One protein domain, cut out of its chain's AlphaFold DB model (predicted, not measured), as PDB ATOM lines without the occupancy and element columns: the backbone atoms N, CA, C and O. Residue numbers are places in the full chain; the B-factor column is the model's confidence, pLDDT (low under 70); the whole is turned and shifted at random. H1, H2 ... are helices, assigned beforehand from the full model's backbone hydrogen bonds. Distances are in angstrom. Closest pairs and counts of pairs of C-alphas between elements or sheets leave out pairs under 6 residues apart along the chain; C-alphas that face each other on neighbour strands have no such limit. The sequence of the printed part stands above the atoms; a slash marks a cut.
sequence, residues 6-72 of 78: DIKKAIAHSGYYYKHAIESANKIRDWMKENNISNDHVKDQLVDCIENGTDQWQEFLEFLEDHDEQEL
ATOM      1  N   ASP A   6     221.149 164.187 293.273       97.81
ATOM      2  CA  ASP A   6     220.066 163.359 292.736       97.81
ATOM      3  C   ASP A   6     218.807 164.192 292.456       97.81
ATOM      4  O   ASP A   6     218.213 164.060 291.388       97.81
ATOM      5  N   ILE A   7     218.469 165.133 293.341       98.25
ATOM      6  CA  ILE A   7     217.359 166.071 293.134       98.25
ATOM      7  C   ILE A   7     217.646 167.025 291.969       98.25
ATOM      8  O   ILE A   7     216.775 167.238 291.127       98.25
ATOM      9  N   LYS A   8     218.870 167.565 291.852       97.94
ATOM     10  CA  LYS A   8     219.255 168.400 290.691       97.94
ATOM     11  C   LYS A   8     219.107 167.633 289.375       97.94
ATOM     12  O   LYS A   8     218.594 168.185 288.402       97.94
ATOM     13  N   LYS A   9     219.541 166.368 289.347       98.06
ATOM     14  CA  LYS A   9     219.396 165.482 288.183       98.06
ATOM     15  C   LYS A   9     217.932 165.203 287.870       98.06
ATOM     16  O   LYS A   9     217.559 165.299 286.708       98.06
ATOM     17  N   ALA A  10     217.112 164.919 288.882       97.94
ATOM     18  CA  ALA A  10     215.679 164.709 288.706       97.94
ATOM     19  C   ALA A  10     215.013 165.936 288.066       97.94
ATOM     20  O   ALA A  10     214.346 165.792 287.050       97.94
ATOM     21  N   ILE A  11     215.287 167.145 288.572       95.69
ATOM     22  CA  ILE A  11     214.766 168.399 287.997       95.69
ATOM     23  C   ILE A  11     215.181 168.551 286.527       95.69
ATOM     24  O   ILE A  11     214.341 168.831 285.671       95.69
ATOM     25  N   ALA A  12     216.469 168.354 286.223       96.81
ATOM     26  CA  ALA A  12     216.979 168.479 284.860       96.81
ATOM     27  C   ALA A  12     216.353 167.443 283.909       96.81
ATOM     28  O   ALA A  12     215.954 167.788 282.798       96.81
ATOM     29  N   HIS A  13     216.237 166.188 284.351       97.00
ATOM     30  CA  HIS A  13     215.635 165.108 283.573       97.00
ATOM     31  C   HIS A  13     214.146 165.343 283.338       97.00
ATOM     32  O   HIS A  13     213.711 165.265 282.195       97.00
ATOM     33  N   SER A  14     213.376 165.683 284.375       93.81
ATOM     34  CA  SER A  14     211.947 165.979 284.235       93.81
ATOM     35  C   SER A  14     211.705 167.082 283.209       93.81
ATOM     36  O   SER A  14     210.876 166.909 282.325       93.81
ATOM     37  N   GLY A  15     212.474 168.178 283.261       93.12
ATOM     38  CA  GLY A  15     212.357 169.255 282.276       93.12
ATOM     39  C   GLY A  15     212.691 168.805 280.849       93.12
ATOM     40  O   GLY A  15     211.981 169.157 279.909       93.12
ATOM     41  N   TYR A  16     213.745 168.002 280.682       94.38
ATOM     42  CA  TYR A  16     214.143 167.469 279.378       94.38
ATOM     43  C   TYR A  16     213.088 166.523 278.786       94.38
ATOM     44  O   TYR A  16     212.684 166.706 277.640       94.38
ATOM     45  N   TYR A  17     212.613 165.543 279.557       91.19
ATOM     46  CA  TYR A  17     211.611 164.582 279.088       91.19
ATOM     47  C   TYR A  17     210.255 165.237 278.835       91.19
ATOM     48  O   TYR A  17     209.622 164.942 277.827       91.19
ATOM     49  N   TYR A  18     209.840 166.183 279.683       89.56
ATOM     50  CA  TYR A  18     208.594 166.919 279.473       89.56
ATOM     51  C   TYR A  18     208.627 167.758 278.191       89.56
ATOM     52  O   TYR A  18     207.653 167.785 277.442       89.56
ATOM     53  N   LYS A  19     209.770 168.387 277.880       93.00
ATOM     54  CA  LYS A  19     209.956 169.079 276.599       93.00
ATOM     55  C   LYS A  19     209.733 168.130 275.413       93.00
ATOM     56  O   LYS A  19     208.989 168.477 274.502       93.00
ATOM     57  N   HIS A  20     210.344 166.945 275.440       91.06
ATOM     58  CA  HIS A  20     210.166 165.937 274.386       91.06
ATOM     59  C   HIS A  20     208.725 165.444 274.270       91.06
ATOM     60  O   HIS A  20     208.245 165.253 273.153       91.06
ATOM     61  N   ALA A  21     208.030 165.269 275.397       88.56
ATOM     62  CA  ALA A  21     206.622 164.889 275.413       88.56
ATOM     63  C   ALA A  21     205.751 165.948 274.717       88.56
ATOM     64  O   ALA A  21     204.983 165.603 273.825       88.56
ATOM     65  N   ILE A  22     205.943 167.238 275.031       89.38
ATOM     66  CA  ILE A  22     205.227 168.343 274.368       89.38
ATOM     67  C   ILE A  22     205.524 168.377 272.866       89.38
ATOM     68  O   ILE A  22     204.605 168.459 272.055       89.38
ATOM     69  N   GLU A  23     206.803 168.336 272.481       93.75
ATOM     70  CA  GLU A  23     207.200 168.408 271.068       93.75
ATOM     71  C   GLU A  23     206.629 167.226 270.263       93.75
ATOM     72  O   GLU A  23     206.159 167.414 269.140       93.75
ATOM     73  N   SER A  24     206.598 166.030 270.855       90.94
ATOM     74  CA  SER A  24     206.016 164.835 270.234       90.94
ATOM     75  C   SER A  24     204.490 164.909 270.157       90.94
ATOM     76  O   SER A  24     203.926 164.611 269.107       90.94
ATOM     77  N   ALA A  25     203.824 165.361 271.223       89.38
ATOM     78  CA  ALA A  25     202.374 165.533 271.243       89.38
ATOM     79  C   ALA A  25     201.914 166.552 270.193       89.38
ATOM     80  O   ALA A  25     200.946 166.304 269.483       89.38
ATOM     81  N   ASN A  26     202.636 167.666 270.035       92.12
ATOM     82  CA  ASN A  26     202.338 168.654 268.996       92.12
ATOM     83  C   ASN A  26     202.460 168.052 267.595       92.12
ATOM     84  O   ASN A  26     201.548 168.205 266.793       92.12
ATOM     85  N   LYS A  27     203.529 167.292 267.325       94.69
ATOM     86  CA  LYS A  27     203.696 166.599 266.040       94.69
ATOM     87  C   LYS A  27     202.530 165.648 265.737       94.69
ATOM     88  O   LYS A  27     202.108 165.559 264.588       94.69
ATOM     89  N   ILE A  28     202.034 164.927 266.742       92.00
ATOM     90  CA  ILE A  28     200.901 164.005 266.579       92.00
ATOM     91  C   ILE A  28     199.605 164.782 266.341       92.00
ATOM     92  O   ILE A  28     198.869 164.440 265.424       92.00
ATOM     93  N   ARG A  29     199.359 165.866 267.090       91.12
ATOM     94  CA  ARG A  29     198.197 166.749 266.884       91.12
ATOM     95  C   ARG A  29     198.182 167.379 265.496       91.12
ATOM     96  O   ARG A  29     197.131 167.420 264.868       91.12
ATOM     97  N   ASP A  30     199.335 167.834 265.015       93.62
ATOM     98  CA  ASP A  30     199.470 168.388 263.667       93.62
ATOM     99  C   ASP A  30     199.120 167.324 262.613       93.62
ATOM    100  O   ASP A  30     198.310 167.585 261.727       93.62
ATOM    101  N   TRP A  31     199.642 166.098 262.760       94.12
ATOM    102  CA  TRP A  31     199.290 164.976 261.883       94.12
ATOM    103  C   TRP A  31     197.795 164.631 261.941       94.12
ATOM    104  O   TRP A  31     197.171 164.474 260.895       94.12
ATOM    105  N   MET A  32     197.200 164.558 263.135       91.12
ATOM    106  CA  MET A  32     195.764 164.307 263.302       91.12
ATOM    107  C   MET A  32     194.939 165.370 262.568       91.12
ATOM    108  O   MET A  32     194.064 165.038 261.773       91.12
ATOM    109  N   LYS A  33     195.285 166.648 262.749       89.50
ATOM    110  CA  LYS A  33     194.619 167.773 262.087       89.50
ATOM    111  C   LYS A  33     194.729 167.713 260.563       89.50
ATOM    112  O   LYS A  33     193.748 167.967 259.874       89.50
ATOM    113  N   GLU A  34     195.901 167.376 260.028       92.06
ATOM    114  CA  GLU A  34     196.119 167.225 258.581       92.06
ATOM    115  C   GLU A  34     195.300 166.081 257.957       92.06
ATOM    116  O   GLU A  34     195.083 166.086 256.745       92.06
ATOM    117  N   ASN A  35     194.838 165.124 258.769       88.94
ATOM    118  CA  ASN A  35     194.074 163.946 258.345       88.94
ATOM    119  C   ASN A  35     192.618 163.965 258.846       88.94
ATOM    120  O   ASN A  35     191.982 162.919 258.880       88.94
ATOM    121  N   ASN A  36     192.097 165.132 259.251       88.75
ATOM    122  CA  ASN A  36     190.739 165.296 259.795       88.75
ATOM    123  C   ASN A  36     190.421 164.361 260.979       88.75
ATOM    124  O   ASN A  36     189.289 163.937 261.163       88.75
ATOM    125  N   ILE A  37     191.409 164.032 261.806       89.88
ATOM    126  CA  ILE A  37     191.218 163.249 263.029       89.88
ATOM    127  C   ILE A  37     190.978 164.246 264.166       89.88
ATOM    128  O   ILE A  37     191.908 164.924 264.612       89.88
ATOM    129  N   SER A  38     189.734 164.378 264.623       86.12
ATOM    130  CA  SER A  38     189.357 165.425 265.587       86.12
ATOM    131  C   SER A  38     188.313 165.021 266.615       86.12
ATOM    132  O   SER A  38     187.951 165.879 267.417       86.12
ATOM    133  N   ASN A  39     187.838 163.771 266.635       85.69
ATOM    134  CA  ASN A  39     186.815 163.407 267.609       85.69
ATOM    135  C   ASN A  39     187.322 163.546 269.063       85.69
ATOM    136  O   ASN A  39     188.516 163.427 269.356       85.69
ATOM    137  N   ASP A  40     186.413 163.813 269.995       84.88
ATOM    138  CA  ASP A  40     186.788 163.991 271.404       84.88
ATOM    139  C   ASP A  40     187.477 162.748 271.998       84.88
ATOM    140  O   ASP A  40     188.431 162.862 272.765       84.88
ATOM    141  N   HIS A  41     187.062 161.546 271.587       86.56
ATOM    142  CA  HIS A  41     187.618 160.297 272.107       86.56
ATOM    143  C   HIS A  41     189.101 160.100 271.745       86.56
ATOM    144  O   HIS A  41     189.895 159.697 272.591       86.56
ATOM    145  N   VAL A  42     189.506 160.417 270.513       87.75
ATOM    146  CA  VAL A  42     190.888 160.281 270.037       87.75
ATOM    147  C   VAL A  42     191.792 161.344 270.659       87.75
ATOM    148  O   VAL A  42     192.958 161.075 270.950       87.75
ATOM    149  N   LYS A  43     191.250 162.540 270.933       87.31
ATOM    150  CA  LYS A  43     191.947 163.581 271.699       87.31
ATOM    151  C   LYS A  43     192.204 163.123 273.138       87.31
ATOM    152  O   LYS A  43     193.325 163.290 273.618       87.31
ATOM    153  N   ASP A  44     191.218 162.504 273.786       86.25
ATOM    154  CA  ASP A  44     191.361 161.950 275.139       86.25
ATOM    155  C   ASP A  44     192.395 160.811 275.179       86.25
ATOM    156  O   ASP A  44     193.287 160.812 276.028       86.25
ATOM    157  N   GLN A  45     192.358 159.891 274.209       86.31
ATOM    158  CA  GLN A  45     193.338 158.801 274.107       86.31
ATOM    159  C   GLN A  45     194.776 159.312 273.908       86.31
ATOM    160  O   GLN A  45     195.716 158.764 274.485       86.31
ATOM    161  N   LEU A  46     194.969 160.396 273.144       88.06
ATOM    162  CA  LEU A  46     196.279 161.040 273.008       88.06
ATOM    163  C   LEU A  46     196.789 161.598 274.349       88.06
ATOM    164  O   LEU A  46     197.978 161.470 274.662       88.06
ATOM    165  N   VAL A  47     195.905 162.228 275.129       84.00
ATOM    166  CA  VAL A  47     196.225 162.749 276.469       84.00
ATOM    167  C   VAL A  47     196.614 161.602 277.399       84.00
ATOM    168  O   VAL A  47     197.641 161.690 278.075       84.00
ATOM    169  N   ASP A  48     195.871 160.498 277.382       81.56
ATOM    170  CA  ASP A  48     196.195 159.319 278.185       81.56
ATOM    171  C   ASP A  48     197.552 158.718 277.791       81.56
ATOM    172  O   ASP A  48     198.408 158.516 278.655       81.56
ATOM    173  N   CYS A  49     197.805 158.549 276.489       82.06
ATOM    174  CA  CYS A  49     199.043 157.987 275.950       82.06
ATOM    175  C   CYS A  49     200.303 158.802 276.296       82.06
ATOM    176  O   CYS A  49     201.367 158.217 276.513       82.06
ATOM    177  N   ILE A  50     200.239 160.139 276.277       78.81
ATOM    178  CA  ILE A  50     201.444 160.989 276.369       78.81
ATOM    179  C   ILE A  50     201.498 161.791 277.666       78.81
ATOM    180  O   ILE A  50     202.568 161.921 278.266       78.81
ATOM    181  N   GLU A  51     200.377 162.359 278.100       66.25
ATOM    182  CA  GLU A  51     200.347 163.355 279.174       66.25
ATOM    183  C   GLU A  51     200.187 162.713 280.557       66.25
ATOM    184  O   GLU A  51     200.757 163.216 281.528       66.25
ATOM    185  N   ASN A  52     199.523 161.556 280.640       70.50
ATOM    186  CA  ASN A  52     199.439 160.763 281.871       70.50
ATOM    187  C   ASN A  52     200.634 159.813 282.071       70.50
ATOM    188  O   ASN A  52     200.771 159.214 283.140       70.50
ATOM    189  N   GLY A  53     201.520 159.693 281.074       65.81
ATOM    190  CA  GLY A  53     202.675 158.794 281.122       65.81
ATOM    191  C   GLY A  53     202.277 157.331 281.325       65.81
ATOM    192  O   GLY A  53     203.018 156.583 281.965       65.81
ATOM    193  N   THR A  54     201.089 156.944 280.855       68.88
ATOM    194  CA  THR A  54     200.640 155.558 280.904       68.88
ATOM    195  C   THR A  54     201.338 154.778 279.790       68.88
ATOM    196  O   THR A  54     201.588 155.293 278.701       68.88
ATOM    197  N   ASP A  55     201.662 153.508 280.036       74.81
ATOM    198  CA  ASP A  55     202.194 152.603 279.008       74.81
ATOM    199  C   ASP A  55     201.085 152.161 278.018       74.81
ATOM    200  O   ASP A  55     201.066 151.016 277.582       74.81
ATOM    201  N   GLN A  56     200.129 153.043 277.692       82.44
ATOM    202  CA  GLN A  56     198.966 152.772 276.826       82.44
ATOM    203  C   GLN A  56     199.186 153.203 275.373       82.44
ATOM    204  O   GLN A  56     198.249 153.272 274.581       82.44
ATOM    205  N   TRP A  57     200.429 153.487 274.986       86.88
ATOM    206  CA  TRP A  57     200.739 153.897 273.619       86.88
ATOM    207  C   TRP A  57     200.370 152.830 272.583       86.88
ATOM    208  O   TRP A  57     200.044 153.179 271.452       86.88
ATOM    209  N   GLN A  58     200.378 151.545 272.954       88.69
ATOM    210  CA  GLN A  58     199.914 150.460 272.088       88.69
ATOM    211  C   GLN A  58     198.411 150.553 271.823       88.69
ATOM    212  O   GLN A  58     198.008 150.455 270.672       88.69
ATOM    213  N   GLU A  59     197.603 150.785 272.862       86.31
ATOM    214  CA  GLU A  59     196.140 150.889 272.744       86.31
ATOM    215  C   GLU A  59     195.754 152.068 271.845       86.31
ATOM    216  O   GLU A  59     194.882 151.941 270.990       86.31
ATOM    217  N   PHE A  60     196.457 153.197 271.975       89.19
ATOM    218  CA  PHE A  60     196.230 154.353 271.111       89.19
ATOM    219  C   PHE A  60     196.623 154.089 269.649       89.19
ATOM    220  O   PHE A  60     195.908 154.508 268.742       89.19
ATOM    221  N   LEU A  61     197.732 153.380 269.400       90.75
ATOM    222  CA  LEU A  61     198.120 152.989 268.040       90.75
ATOM    223  C   LEU A  61     197.112 152.022 267.418       90.75
ATOM    224  O   LEU A  61     196.698 152.246 266.287       90.75
ATOM    225  N   GLU A  62     196.692 150.995 268.159       89.94
ATOM    226  CA  GLU A  62     195.659 150.052 267.716       89.94
ATOM    227  C   GLU A  62     194.358 150.797 267.393       89.94
ATOM    228  O   GLU A  62     193.793 150.614 266.319       89.94
ATOM    229  N   PHE A  63     193.935 151.729 268.253       88.19
ATOM    230  CA  PHE A  63     192.754 152.557 268.011       88.19
ATOM    231  C   PHE A  63     192.849 153.366 266.707       88.19
ATOM    232  O   PHE A  63     191.880 153.404 265.949       88.19
ATOM    233  N   LEU A  64     194.001 153.990 266.433       89.50
ATOM    234  CA  LEU A  64     194.235 154.760 265.204       89.50
ATOM    235  C   LEU A  64     194.291 153.885 263.941       89.50
ATOM    236  O   LEU A  64     193.971 154.375 262.861       89.50
ATOM    237  N   GLU A  65     194.733 152.631 264.054       89.62
ATOM    238  CA  GLU A  65     194.850 151.699 262.924       89.62
ATOM    239  C   GLU A  65     193.541 150.942 262.628       89.62
ATOM    240  O   GLU A  65     193.305 150.576 261.473       89.62
ATOM    241  N   ASP A  66     192.689 150.735 263.638       87.50
ATOM    242  CA  ASP A  66     191.459 149.936 263.536       87.50
ATOM    243  C   ASP A  66     190.209 150.735 263.122       87.50
ATOM    244  O   ASP A  66     189.216 150.124 262.719       87.50
ATOM    245  N   HIS A  67     190.241 152.071 263.198       85.06
ATOM    246  CA  HIS A  67     189.101 152.940 262.867       85.06
ATOM    247  C   HIS A  67     189.312 153.695 261.554       85.06
ATOM    248  O   HIS A  67     190.428 154.089 261.206       85.06
ATOM    249  N   ASP A  68     188.222 153.927 260.820       80.81
ATOM    250  CA  ASP A  68     188.268 154.730 259.598       80.81
ATOM    251  C   ASP A  68     188.184 156.248 259.872       80.81
ATOM    252  O   ASP A  68     187.858 156.705 260.969       80.81
ATOM    253  N   GLU A  69     188.491 157.065 258.857       72.62
ATOM    254  CA  GLU A  69     188.467 158.534 258.972       72.62
ATOM    255  C   GLU A  69     187.090 159.068 259.424       72.62
ATOM    256  O   GLU A  69     187.022 160.106 260.076       72.62
ATOM    257  N   GLN A  70     185.987 158.364 259.130       74.12
ATOM    258  CA  GLN A  70     184.636 158.796 259.513       74.12
ATOM    259  C   GLN A  70     184.341 158.542 260.991       74.12
ATOM    260  O   GLN A  70     183.571 159.284 261.595       74.12
ATOM    261  N   GLU A  71     184.941 157.510 261.577       79.00
ATOM    262  CA  GLU A  71     184.846 157.211 263.006       79.00
ATOM    263  C   GLU A  71     185.744 158.134 263.845       79.00
ATOM    264  O   GLU A  71     185.438 158.428 265.004       79.00
ATOM    265  N   LEU A  72     186.826 158.635 263.244       83.56
ATOM    266  CA  LEU A  72     187.819 159.506 263.874       83.56
ATOM    267  C   LEU A  72     187.530 161.013 263.722       83.56
ATOM    268  O   LEU A  72     188.157 161.829 264.407       83.56
TER     269      LEU A  72
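AT A GLANCE: This is residues 6 to 72 of the 78 residues of an uncharacterized protein of Bacillus velezensis (UniProt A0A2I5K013). One long helix, H1, makes the longest axis, and its first residues, 6 to 17, stick out as a free arm. Past the other end of H1 the chain folds back into the short helix H2 and then turns again into H3, so that H2 and H3 form a helical hairpin beside the later part of H1, with the very short H4 near the start of H2. The printed part has 67 residues with four named helices, in the order H1, H2, H3, H4, and no named strand; the class is all helix. The whole is loose, with a radius of gyration of the C-alphas of 14.2 A, and spans 48 by 21 by 16 A; without the free arm, residues 6 to 17, the longest span is 32 A.

HOW THE PARTS SIT: H1, residues 6 to 34, and H2, residues 40 to 50, form a helical hairpin and only just touch, with 3 pairs of C-alphas within 8 A. The closest C-alphas are those of Ala 21 and Ile 50, 6.6 A apart, and H1 touches H2 with residues 21 to 25 alone. These two helices run opposite ways at a shallow tilt of 30 degrees. H3, residues 57 to 66, touches H2, and the closest C-alphas, those of Cys 49 and Trp 57, are 5.0 A apart. H2 and H3 also form a helical hairpin, running opposite ways at a shallow tilt of 33 degrees, only just short of steep. H4, residues 69 to 72, is close to H2 but not clearly touching it; the closest C-alphas, those of Val 42 and Leu 72, are 6.9 A apart. H1 is apart from H3 and from H4. H3 and H4 are only just apart, at 8.1 A. In H1, H2 and H3 every O i to N i+4 pair is within hydrogen-bond range; H4 is too short for such a pair, and its one O i to N i+3 pair is within range.

IN THESE COORDINATES: H1 has 29 residues and measures 41.9 A from C-alpha 6 at (220.066, 163.359, 292.736) to C-alpha 34 at (196.119, 167.225, 258.581). H2, 11 residues, measures 15.8 A, and H3, 10 residues, 14.3 A. H4, 4 residues, ends at C-alpha 72 at (187.819, 159.506, 263.874).

THE WHOLE: The C-alphas of Asp 6 and Gln 70, the two farthest apart, are 48.8 A apart. Without residues 6 to 17, which stand free, the body of 55 residues spans 32 by 21 by 16 A. The printed part has no cut. The links from H1 to H2 and from H3 to H4 are tight, and that from H2 to H3 is short. The mean pLDDT of the printed part is 87.6, and residues 51, 53 and 54 are under 70.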